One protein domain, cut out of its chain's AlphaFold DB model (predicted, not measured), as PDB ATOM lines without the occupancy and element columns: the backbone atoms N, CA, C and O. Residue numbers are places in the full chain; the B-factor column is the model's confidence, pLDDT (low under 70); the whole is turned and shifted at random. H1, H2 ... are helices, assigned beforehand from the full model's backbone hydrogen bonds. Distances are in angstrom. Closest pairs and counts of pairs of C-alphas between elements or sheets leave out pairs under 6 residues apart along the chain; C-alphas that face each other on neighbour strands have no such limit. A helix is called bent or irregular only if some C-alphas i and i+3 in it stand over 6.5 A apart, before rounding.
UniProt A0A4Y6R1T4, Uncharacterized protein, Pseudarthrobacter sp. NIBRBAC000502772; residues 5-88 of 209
ATOM      1  N   LEU A   5      36.047  44.660  42.472       69.00
ATOM      2  CA  LEU A   5      36.003  43.447  41.648       69.00
ATOM      3  C   LEU A   5      36.408  42.200  42.433       69.00
ATOM      4  O   LEU A   5      35.770  41.164  42.287       69.00
ATOM      5  N   VAL A   6      37.425  42.296  43.291       76.62
ATOM      6  CA  VAL A   6      37.954  41.156  44.058       76.62
ATOM      7  C   VAL A   6      36.882  40.477  44.930       76.62
ATOM      8  O   VAL A   6      36.681  39.273  44.765       76.62
ATOM      9  N   PRO A   7      36.126  41.188  45.792       70.38
ATOM     10  CA  PRO A   7      35.086  40.552  46.601       70.38
ATOM     11  C   PRO A   7      33.930  40.016  45.747       70.38
ATOM     12  O   PRO A   7      33.402  38.946  46.037       70.38
ATOM     13  N   ARG A   8      33.572  40.699  44.651       71.94
ATOM     14  CA  ARG A   8      32.531  40.237  43.722       71.94
ATOM     15  C   ARG A   8      32.933  38.939  43.021       71.94
ATOM     16  O   ARG A   8      32.117  38.030  42.913       71.94
ATOM     17  N   VAL A   9      34.185  38.831  42.580       75.81
ATOM     18  CA  VAL A   9      34.732  37.617  41.957       75.81
ATOM     19  C   VAL A   9      34.796  36.472  42.963       75.81
ATOM     20  O   VAL A   9      34.415  35.359  42.621       75.81
ATOM     21  N   LEU A  10      35.205  36.726  44.210       75.19
ATOM     22  CA  LEU A  10      35.223  35.702  45.259       75.19
ATOM     23  C   LEU A  10      33.816  35.211  45.620       75.19
ATOM     24  O   LEU A  10      33.633  34.016  45.821       75.19
ATOM     25  N   LEU A  11      32.816  36.094  45.636       73.38
ATOM     26  CA  LEU A  11      31.423  35.735  45.913       73.38
ATOM     27  C   LEU A  11      30.799  34.939  44.753       73.38
ATOM     28  O   LEU A  11      30.150  33.919  44.980       73.38
ATOM     29  N   LEU A  12      31.073  35.341  43.505       69.75
ATOM     30  CA  LEU A  12      30.706  34.580  42.303       69.75
ATOM     31  C   LEU A  12      31.404  33.212  42.262       69.75
ATOM     32  O   LEU A  12      30.784  32.212  41.895       69.75
ATOM     33  N   ARG A  13      32.671  33.149  42.684       69.69
ATOM     34  CA  ARG A  13      33.435  31.903  42.798       69.69
ATOM     35  C   ARG A  13      32.877  31.007  43.895       69.69
ATOM     36  O   ARG A  13      32.667  29.839  43.629       69.69
ATOM     37  N   ALA A  14      32.567  31.531  45.077       67.00
ATOM     38  CA  ALA A  14      31.967  30.765  46.170       67.00
ATOM     39  C   ALA A  14      30.584  30.204  45.796       67.00
ATOM     40  O   ALA A  14      30.279  29.061  46.121       67.00
ATOM     41  N   ALA A  15      29.778  30.965  45.047       65.62
ATOM     42  CA  ALA A  15      28.497  30.496  44.516       65.62
ATOM     43  C   ALA A  15      28.648  29.418  43.420       65.62
ATOM     44  O   ALA A  15      27.753  28.592  43.240       65.62
ATOM     45  N   SER A  16      29.781  29.406  42.707       64.88
ATOM     46  CA  SER A  16      30.093  28.440  41.637       64.88
ATOM     47  C   SER A  16      30.905  27.230  42.123       64.88
ATOM     48  O   SER A  16      30.832  26.165  41.521       64.88
ATOM     49  N   HIS A  17      31.589  27.353  43.263       62.56
ATOM     50  CA  HIS A  17      32.447  26.343  43.893       62.56
ATOM     51  C   HIS A  17      31.764  24.977  44.105       62.56
ATOM     52  O   HIS A  17      32.416  23.936  43.971       62.56
ATOM     53  N   PRO A  18      30.445  24.900  44.387       65.69
ATOM     54  CA  PRO A  18      29.756  23.618  44.457       65.69
ATOM     55  C   PRO A  18      29.597  22.908  43.104       65.69
ATOM     56  O   PRO A  18      29.181  21.754  43.082       65.69
ATOM     57  N   ARG A  19      29.853  23.587  41.982       70.75
ATOM     58  CA  ARG A  19      29.814  23.026  40.623       70.75
ATOM     59  C   ARG A  19      31.199  22.663  40.094       70.75
ATOM     60  O   ARG A  19      31.296  21.759  39.274       70.75
ATOM     61  N   ASP A  20      32.251  23.275  40.638       73.69
ATOM     62  CA  ASP A  20      33.649  23.001  40.273       73.69
ATOM     63  C   ASP A  20      34.089  21.557  40.589       73.69
ATOM     64  O   ASP A  20      35.032  21.051  39.992       73.69
ATOM     65  N   HIS A  21      33.395  20.874  41.509       81.00
ATOM     66  CA  HIS A  21      33.686  19.491  41.906       81.00
ATOM     67  C   HIS A  21      32.755  18.452  41.262       81.00
ATOM     68  O   HIS A  21      32.695  17.311  41.721       81.00
ATOM     69  N   TRP A  22      31.947  18.834  40.271       88.06
ATOM     70  CA  TRP A  22      31.051  17.872  39.640       88.06
ATOM     71  C   TRP A  22      31.836  16.864  38.805       88.06
ATOM     72  O   TRP A  22      32.612  17.231  37.927       88.06
ATOM     73  N   ASP A  23      31.581  15.583  39.054       89.06
ATOM     74  CA  ASP A  23      32.015  14.520  38.163       89.06
ATOM     75  C   ASP A  23      31.199  14.526  36.855       89.06
ATOM     76  O   ASP A  23      30.160  15.188  36.720       89.06
ATOM     77  N   ALA A  24      31.669  13.766  35.864       89.31
ATOM     78  CA  ALA A  24      31.026  13.693  34.555       89.31
ATOM     79  C   ALA A  24      29.557  13.226  34.637       89.31
ATOM     80  O   ALA A  24      28.706  13.714  33.889       89.31
ATOM     81  N   ALA A  25      29.235  12.323  35.568       91.19
ATOM     82  CA  ALA A  25      27.879  11.808  35.752       91.19
ATOM     83  C   ALA A  25      26.925  12.892  36.277       91.19
ATOM     84  O   ALA A  25      25.802  13.039  35.786       91.19
ATOM     85  N   ARG A  26      27.380  13.699  37.239       89.06
ATOM     86  CA  ARG A  26      26.625  14.812  37.811       89.06
ATOM     87  C   ARG A  26      26.453  15.951  36.813       89.06
ATOM     88  O   ARG A  26      25.349  16.492  36.730       89.06
ATOM     89  N   ILE A  27      27.481  16.258  36.015       89.69
ATOM     90  CA  ILE A  27      27.379  17.208  34.893       89.69
ATOM     91  C   ILE A  27      26.317  16.731  33.900       89.69
ATOM     92  O   ILE A  27      25.394  17.484  33.592       89.69
ATOM     93  N   SER A  28      26.396  15.475  33.452       89.50
ATOM     94  CA  SER A  28      25.452  14.905  32.485       89.50
ATOM     95  C   SER A  28      24.013  14.930  33.011       89.50
ATOM     96  O   SER A  28      23.105  15.424  32.340       89.50
ATOM     97  N   LYS A  29      23.796  14.517  34.266       89.62
ATOM     98  CA  LYS A  29      22.476  14.573  34.914       89.62
ATOM     99  C   LYS A  29      21.933  16.001  34.995       89.62
ATOM    100  O   LYS A  29      20.742  16.218  34.762       89.62
ATOM    101  N   HIS A  30      22.784  16.976  35.318       89.69
ATOM    102  CA  HIS A  30      22.380  18.378  35.361       89.69
ATOM    103  C   HIS A  30      22.034  18.920  33.971       89.69
ATOM    104  O   HIS A  30      20.990  19.545  33.817       89.69
ATOM    105  N   GLN A  31      22.858  18.641  32.957       90.06
ATOM    106  CA  GLN A  31      22.602  19.044  31.572       90.06
ATOM    107  C   GLN A  31      21.290  18.455  31.051       90.06
ATOM    108  O   GLN A  31      20.488  19.183  30.474       90.06
ATOM    109  N   GLN A  32      21.019  17.175  31.320       90.06
ATOM    110  CA  GLN A  32      19.747  16.541  30.966       90.06
ATOM    111  C   GLN A  32      18.557  17.212  31.660       90.06
ATOM    112  O   GLN A  32      17.520  17.424  31.035       90.06
ATOM    113  N   HIS A  33      18.688  17.567  32.943       90.56
ATOM    114  CA  HIS A  33      17.639  18.285  33.665       90.56
ATOM    115  C   HIS A  33      17.392  19.676  33.075       90.56
ATOM    116  O   HIS A  33      16.263  19.986  32.706       90.56
ATOM    117  N   ALA A  34      18.448  20.477  32.932       90.75
ATOM    118  CA  ALA A  34      18.371  21.829  32.396       90.75
ATOM    119  C   ALA A  34      17.826  21.842  30.960       90.75
ATOM    120  O   ALA A  34      16.991  22.675  30.619       90.75
ATOM    121  N   LEU A  35      18.237  20.878  30.129       91.81
ATOM    122  CA  LEU A  35      17.721  20.718  28.774       91.81
ATOM    123  C   LEU A  35      16.219  20.413  28.770       91.81
ATOM    124  O   LEU A  35      15.487  20.983  27.963       91.81
ATOM    125  N   ARG A  36      15.739  19.537  29.663       91.12
ATOM    126  CA  ARG A  36      14.297  19.263  29.790       91.12
ATOM    127  C   ARG A  36      13.525  20.514  30.195       91.12
ATOM    128  O   ARG A  36      12.499  20.798  29.589       91.12
ATOM    129  N   GLU A  37      14.022  21.280  31.163       93.50
ATOM    130  CA  GLU A  37      13.374  22.531  31.581       93.50
ATOM    131  C   GLU A  37      13.336  23.566  30.455       93.50
ATOM    132  O   GLU A  37      12.278  24.133  30.181       93.50
ATOM    133  N   LEU A  38      14.453  23.752  29.746       93.88
ATOM    134  CA  LEU A  38      14.532  24.643  28.590       93.88
ATOM    135  C   LEU A  38      13.513  24.254  27.515       93.88
ATOM    136  O   LEU A  38      12.809  25.111  26.983       93.88
ATOM    137  N   ARG A  39      13.411  22.957  27.211       94.12
ATOM    138  CA  ARG A  39      12.467  22.445  26.215       94.12
ATOM    139  C   ARG A  39      11.023  22.633  26.650       94.12
ATOM    140  O   ARG A  39      10.222  23.105  25.851       94.12
ATOM    141  N   ASN A  40      10.699  22.346  27.908       93.44
ATOM    142  CA  ASN A  40       9.363  22.580  28.449       93.44
ATOM    143  C   ASN A  40       8.964  24.057  28.331       93.44
ATOM    144  O   ASN A  40       7.865  24.358  27.867       93.44
ATOM    145  N   ALA A  41       9.869  24.977  28.674       94.50
ATOM    146  CA  ALA A  41       9.638  26.410  28.519       94.50
ATOM    147  C   ALA A  41       9.471  26.812  27.042       94.50
ATOM    148  O   ALA A  41       8.554  27.566  26.705       94.50
ATOM    149  N   ALA A  42      10.303  26.270  26.147       94.56
ATOM    150  CA  ALA A  42      10.198  26.516  24.713       94.56
ATOM    151  C   ALA A  42       8.848  26.048  24.153       94.56
ATOM    152  O   ALA A  42       8.176  26.806  23.456       94.56
ATOM    153  N   TYR A  43       8.401  24.844  24.510       95.38
ATOM    154  CA  TYR A  43       7.110  24.307  24.080       95.38
ATOM    155  C   TYR A  43       5.922  25.041  24.696       95.38
ATOM    156  O   TYR A  43       4.901  25.197  24.031       95.38
ATOM    157  N   ALA A  44       6.032  25.530  25.931       94.06
ATOM    158  CA  ALA A  44       4.991  26.355  26.534       94.06
ATOM    159  C   ALA A  44       4.834  27.692  25.786       94.06
ATOM    160  O   ALA A  44       3.713  28.121  25.503       94.06
ATOM    161  N   GLY A  45       5.953  28.325  25.423       93.62
ATOM    162  CA  GLY A  45       5.968  29.659  24.825       93.62
ATOM    163  C   GLY A  45       5.769  29.700  23.309       93.62
ATOM    164  O   GLY A  45       5.130  30.622  22.819       93.62
ATOM    165  N   SER A  46       6.274  28.713  22.564       96.12
ATOM    166  CA  SER A  46       6.376  28.776  21.101       96.12
ATOM    167  C   SER A  46       5.467  27.767  20.399       96.12
ATOM    168  O   SER A  46       5.568  26.552  20.592       96.12
ATOM    169  N   ALA A  47       4.599  28.271  19.520       94.94
ATOM    170  CA  ALA A  47       3.761  27.434  18.665       94.94
ATOM    171  C   ALA A  47       4.584  26.681  17.613       94.94
ATOM    172  O   ALA A  47       4.308  25.510  17.348       94.94
ATOM    173  N   PHE A  48       5.620  27.323  17.068       96.44
ATOM    174  CA  PHE A  48       6.538  26.714  16.112       96.44
ATOM    175  C   PHE A  48       7.199  25.460  16.692       96.44
ATOM    176  O   PHE A  48       7.056  24.386  16.114       96.44
ATOM    177  N   TYR A  49       7.828  25.551  17.871       96.00
ATOM    178  CA  TYR A  49       8.507  24.394  18.465       96.00
ATOM    179  C   TYR A  49       7.546  23.261  18.849       96.00
ATOM    180  O   TYR A  49       7.941  22.097  18.780       96.00
ATOM    181  N   ARG A  50       6.286  23.557  19.206       95.38
ATOM    182  CA  ARG A  50       5.266  22.513  19.434       95.38
ATOM    183  C   ARG A  50       4.927  21.741  18.161       95.38
ATOM    184  O   ARG A  50       4.745  20.531  18.234       95.38
ATOM    185  N   ARG A  51       4.830  22.429  17.017       96.06
ATOM    186  CA  ARG A  51       4.549  21.798  15.717       96.06
ATOM    187  C   ARG A  51       5.774  21.062  15.176       96.06
ATOM    188  O   ARG A  51       5.655  19.906  14.795       96.06
ATOM    189  N   HIS A  52       6.943  21.704  15.198       95.88
ATOM    190  CA  HIS A  52       8.198  21.154  14.664       95.88
ATOM    191  C   HIS A  52       8.657  19.898  15.409       95.88
ATOM    192  O   HIS A  52       9.169  18.964  14.807       95.88
ATOM    193  N   HIS A  53       8.432  19.849  16.725       95.75
ATOM    194  CA  HIS A  53       8.749  18.689  17.563       95.75
ATOM    195  C   HIS A  53       7.509  17.851  17.923       95.75
ATOM    196  O   HIS A  53       7.528  17.128  18.923       95.75
ATOM    197  N   ALA A  54       6.420  17.940  17.151       94.88
ATOM    198  CA  ALA A  54       5.224  17.132  17.388       94.88
ATOM    199  C   ALA A  54       5.573  15.633  17.370       94.88
ATOM    200  O   ALA A  54       6.295  15.158  16.500       94.88
ATOM    201  N   GLY A  55       5.112  14.888  18.379       94.94
ATOM    202  CA  GLY A  55       5.481  13.477  18.569       94.94
ATOM    203  C   GLY A  55       6.894  13.236  19.127       94.94
ATOM    204  O   GLY A  55       7.196  12.119  19.529       94.94
ATOM    205  N   LEU A  56       7.734  14.273  19.236       95.00
ATOM    206  CA  LEU A  56       9.130  14.196  19.693       95.00
ATOM    207  C   LEU A  56       9.406  15.030  20.957       95.00
ATOM    208  O   LEU A  56      10.557  15.217  21.352       95.00
ATOM    209  N   LEU A  57       8.367  15.516  21.641       89.00
ATOM    210  CA  LEU A  57       8.511  16.387  22.819       89.00
ATOM    211  C   LEU A  57       9.311  15.739  23.966       89.00
ATOM    212  O   LEU A  57       9.952  16.450  24.736       89.00
ATOM    213  N   GLY A  58       9.307  14.404  24.055       87.19
ATOM    214  CA  GLY A  58      10.105  13.624  25.010       87.19
ATOM    215  C   GLY A  58      11.382  12.997  24.434       87.19
ATOM    216  O   GLY A  58      12.158  12.428  25.197       87.19
ATOM    217  N   ALA A  59      11.615  13.089  23.119       90.44
ATOM    218  CA  ALA A  59      12.771  12.479  22.456       90.44
ATOM    219  C   ALA A  59      14.087  13.143  22.900       90.44
ATOM    220  O   ALA A  59      14.065  14.326  23.251       90.44
ATOM    221  N   PRO A  60      15.229  12.439  22.916       88.44
ATOM    222  CA  PRO A  60      16.525  13.048  23.217       88.44
ATOM    223  C   PRO A  60      16.934  14.078  22.143       88.44
ATOM    224  O   PRO A  60      16.378  14.110  21.047       88.44
ATOM    225  N   LEU A  61      17.873  14.970  22.485       88.19
ATOM    226  CA  LEU A  61      18.235  16.132  21.655       88.19
ATOM    227  C   LEU A  61      18.755  15.754  20.264       88.19
ATOM    228  O   LEU A  61      18.460  16.442  19.295       88.19
ATOM    229  N   ASP A  62      19.523  14.675  20.186       90.88
ATOM    230  CA  ASP A  62      20.133  14.131  18.972       90.88
ATOM    231  C   ASP A  62      19.115  13.548  17.979       90.88
ATOM    232  O   ASP A  62      19.438  13.363  16.810       90.88
ATOM    233  N   GLN A  63      17.885  13.291  18.426       92.38
ATOM    234  CA  GLN A  63      16.787  12.797  17.593       92.38
ATOM    235  C   GLN A  63      15.835  13.909  17.137       92.38
ATOM    236  O   GLN A  63      14.865  13.635  16.430       92.38
ATOM    237  N   LEU A  64      16.066  15.158  17.551       92.81
ATOM    238  CA  LEU A  64      15.218  16.271  17.143       92.81
ATOM    239  C   LEU A  64      15.599  16.760  15.741       92.81
ATOM    240  O   LEU A  64      16.788  16.883  15.439       92.81
ATOM    241  N   PRO A  65      14.610  17.091  14.892       93.94
ATOM    242  CA  PRO A  65      14.891  17.719  13.612       93.94
ATOM    243  C   PRO A  65      15.602  19.064  13.842       93.94
ATOM    244  O   PRO A  65      15.138  19.866  14.661       93.94
ATOM    245  N   PRO A  66      16.719  19.345  13.143       92.94
ATOM    246  CA  PRO A  66      17.407  20.621  13.278       92.94
ATOM    247  C   PRO A  66      16.485  21.769  12.853       92.94
ATOM    248  O   PRO A  66      15.603  21.595  12.015       92.94
ATOM    249  N   VAL A  67      16.695  22.949  13.436       94.06
ATOM    250  CA  VAL A  67      16.001  24.180  13.037       94.06
ATOM    251  C   VAL A  67      16.999  25.070  12.321       94.06
ATOM    252  O   VAL A  67      17.970  25.546  12.914       94.06
ATOM    253  N   THR A  68      16.767  25.298  11.036       93.38
ATOM    254  CA  THR A  68      17.579  26.210  10.238       93.38
ATOM    255  C   THR A  68      17.181  27.661  10.490       93.38
ATOM    256  O   THR A  68      16.065  27.980  10.908       93.38
ATOM    257  N   LYS A  69      18.090  28.585  10.167       90.81
ATOM    258  CA  LYS A  69      17.788  30.021  10.200       90.81
ATOM    259  C   LYS A  69      16.598  30.365   9.298       90.81
ATOM    260  O   LYS A  69      15.762  31.163   9.702       90.81
ATOM    261  N   ALA A  70      16.518  29.775   8.105       90.94
ATOM    262  CA  ALA A  70      15.439  30.044   7.157       90.94
ATOM    263  C   ALA A  70      14.068  29.651   7.733       90.94
ATOM    264  O   ALA A  70      13.143  30.460   7.706       90.94
ATOM    265  N   GLU A  71      13.960  28.461   8.331       91.25
ATOM    266  CA  GLU A  71      12.732  28.006   8.996       91.25
ATOM    267  C   GLU A  71      12.359  28.902  10.179       91.25
ATOM    268  O   GLU A  71      11.193  29.274  10.325       91.25
ATOM    269  N   LEU A  72      13.346  29.298  10.990       92.69
ATOM    270  CA  LEU A  72      13.128  30.202  12.117       92.69
ATOM    271  C   LEU A  72      12.615  31.571  11.652       92.69
ATOM    272  O   LEU A  72      11.714  32.123  12.273       92.69
ATOM    273  N   MET A  73      13.163  32.119  10.561       93.00
ATOM    274  CA  MET A  73      12.730  33.408  10.004       93.00
ATOM    275  C   MET A  73      11.340  33.333   9.386       93.00
ATOM    276  O   MET A  73      10.519  34.207   9.652       93.00
ATOM    277  N   ALA A  74      11.033  32.265   8.649       93.38
ATOM    278  CA  ALA A  74       9.698  32.048   8.098       93.38
ATOM    279  C   ALA A  74       8.621  31.900   9.190       93.38
ATOM    280  O   ALA A  74       7.461  32.233   8.965       93.38
ATOM    281  N   ASN A  75       9.002  31.429  10.383       95.06
ATOM    282  CA  ASN A  75       8.100  31.204  11.514       95.06
ATOM    283  C   ASN A  75       8.369  32.154  12.692       95.06
ATOM    284  O   ASN A  75       8.006  31.824  13.820       95.06
ATOM    285  N   PHE A  76       9.000  33.313  12.463       94.06
ATOM    286  CA  PHE A  76       9.546  34.162  13.531       94.06
ATOM    287  C   PHE A  76       8.544  34.430  14.657       94.06
ATOM    288  O   PHE A  76       8.823  34.137  15.817       94.06
ATOM    289  N   ASN A  77       7.347  34.909  14.311       93.44
ATOM    290  CA  ASN A  77       6.312  35.275  15.283       93.44
ATOM    291  C   ASN A  77       5.840  34.078  16.131       93.44
ATOM    292  O   ASN A  77       5.509  34.245  17.300       93.44
ATOM    293  N   ASP A  78       5.857  32.870  15.563       93.88
ATOM    294  CA  ASP A  78       5.461  31.632  16.241       93.88
ATOM    295  C   ASP A  78       6.626  30.971  16.999       93.88
ATOM    296  O   ASP A  78       6.403  30.128  17.877       93.88
ATOM    297  N   ALA A  79       7.869  31.304  16.640       94.25
ATOM    298  CA  ALA A  79       9.099  30.777  17.226       94.25
ATOM    299  C   ALA A  79       9.461  31.438  18.558       94.25
ATOM    300  O   ALA A  79      10.128  30.819  19.390       94.25
ATOM    301  N   LEU A  80       9.006  32.668  18.787       93.88
ATOM    302  CA  LEU A  80       9.253  33.366  20.042       93.88
ATOM    303  C   LEU A  80       8.520  32.686  21.200       93.88
ATOM    304  O   LEU A  80       7.365  32.283  21.099       93.88
ATOM    305  N   THR A  81       9.215  32.576  22.329       92.31
ATOM    306  CA  THR A  81       8.661  32.039  23.580       92.31
ATOM    307  C   THR A  81       8.019  33.120  24.450       92.31
ATOM    308  O   THR A  81       7.397  32.813  25.467       92.31
ATOM    309  N   VAL A  82       8.156  34.383  24.046       88.00
ATOM    310  CA  VAL A  82       7.578  35.558  24.694       88.00
ATOM    311  C   VAL A  82       6.457  36.127  23.833       88.00
ATOM    312  O   VAL A  82       6.512  36.076  22.606       88.00
ATOM    313  N   ARG A  83       5.436  36.694  24.477       78.06
ATOM    314  CA  ARG A  83       4.337  37.373  23.780       78.06
ATOM    315  C   ARG A  83       4.702  38.830  23.510       78.06
ATOM    316  O   ARG A  83       5.358  39.454  24.339       78.06
ATOM    317  N   GLY A  84       4.225  39.378  22.393       77.81
ATOM    318  CA  GLY A  84       4.307  40.814  22.097       77.81
ATOM    319  C   GLY A  84       5.116  41.169  20.848       77.81
ATOM    320  O   GLY A  84       4.548  41.787  19.948       77.81
ATOM    321  N   PRO A  85       6.408  40.810  20.752       83.81
ATOM    322  CA  PRO A  85       7.202  41.188  19.593       83.81
ATOM    323  C   PRO A  85       6.761  40.408  18.353       83.81
ATOM    324  O   PRO A  85       6.716  39.182  18.359       83.81
ATOM    325  N   THR A  86       6.469  41.134  17.278       89.06
ATOM    326  CA  THR A  86       6.396  40.584  15.921       89.06
ATOM    327  C   THR A  86       7.637  41.024  15.158       89.06
ATOM    328  O   THR A  86       8.254  42.034  15.511       89.06
ATOM    329  N   LEU A  87       8.004  40.293  14.104       89.12
ATOM    330  CA  LEU A  87       9.108  40.701  13.237       89.12
ATOM    331  C   LEU A  87       8.889  42.126  12.708       89.12
ATOM    332  O   LEU A  87       9.781  42.960  12.791       89.12
ATOM    333  N   GLU A  88       7.666  42.430  12.280       88.12
ATOM    334  CA  GLU A  88       7.271  43.753  11.797       88.12
ATOM    335  C   GLU A  88       7.456  44.853  12.852       88.12
ATOM    336  O   GLU A  88       8.068  45.883  12.567       88.12
TER     337      GLU A  88
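This is residues 5 to 88 of the 209 residues of an uncharacterized protein of Pseudarthrobacter sp. NIBRBAC000502772 (UniProt A0A4Y6R1T4). Picture an open L of two helices with a small head at one end: H2 is the long arm, H1 sticks out from its beginning with residues 5 to 18, and H3, H4, H5 and the loop of residues 53 to 68 gather at its far end. The printed part has 84 residues with five named helices, H1 to H5 in chain order, and no named strand; its class is all helix. It is only just loose, close to extended, with a radius of gyration of the C-alphas of 17.7 A and spans of 46 by 32 by 21 A.

Start at H1, residues 5 to 20, which touches no helix and has a kink of 36 degrees near residue 14. It is irregular, but only just: C-alphas 15 and 18 are 7.0 A apart. A tight link leads to H2, residues 24 to 45. Next, H3, residues 47 to 52, and H2 only just touch, only at the corner, with 3 pairs of C-alphas within 8 A; H2 does so with residues 42 to 43 alone. Their closest C-alphas, of Tyr 43 and Arg 50, are 5.3 A apart, and the lines stand at a steep tilt of 59 degrees, opposite ways. Further on, H5, residues 76 to 79, touches H3, the closest C-alphas being those of Phe 48 and Ala 79, 4.9 A apart. H4, residues 69 to 74, is close to H5 but not clearly touching, with the closest C-alphas, of Leu 72 and Ala 79, at 6.5 A. In H2, H3 and H4 every O i to N i+4 pair is within hydrogen-bond range, in H1 10 of 12, and H5 is too short for such a pair.

Find C-alpha 5 at (36.003, 43.447, 41.648); H1 runs 20.6 A from there to C-alpha 20. H2 begins at C-alpha 24, (31.026, 13.693, 34.555), and runs 31.3 A. H5 ends at C-alpha 79, (9.099, 30.777, 17.226).

The farthest C-alphas, of Val 6 and Gly 55, are 49.7 A apart. The printed part has no cut, and the link from H3 to H4 is long, with 16 residues. Look for pLDDT under 70 at residue 5 and residues 12 to 18.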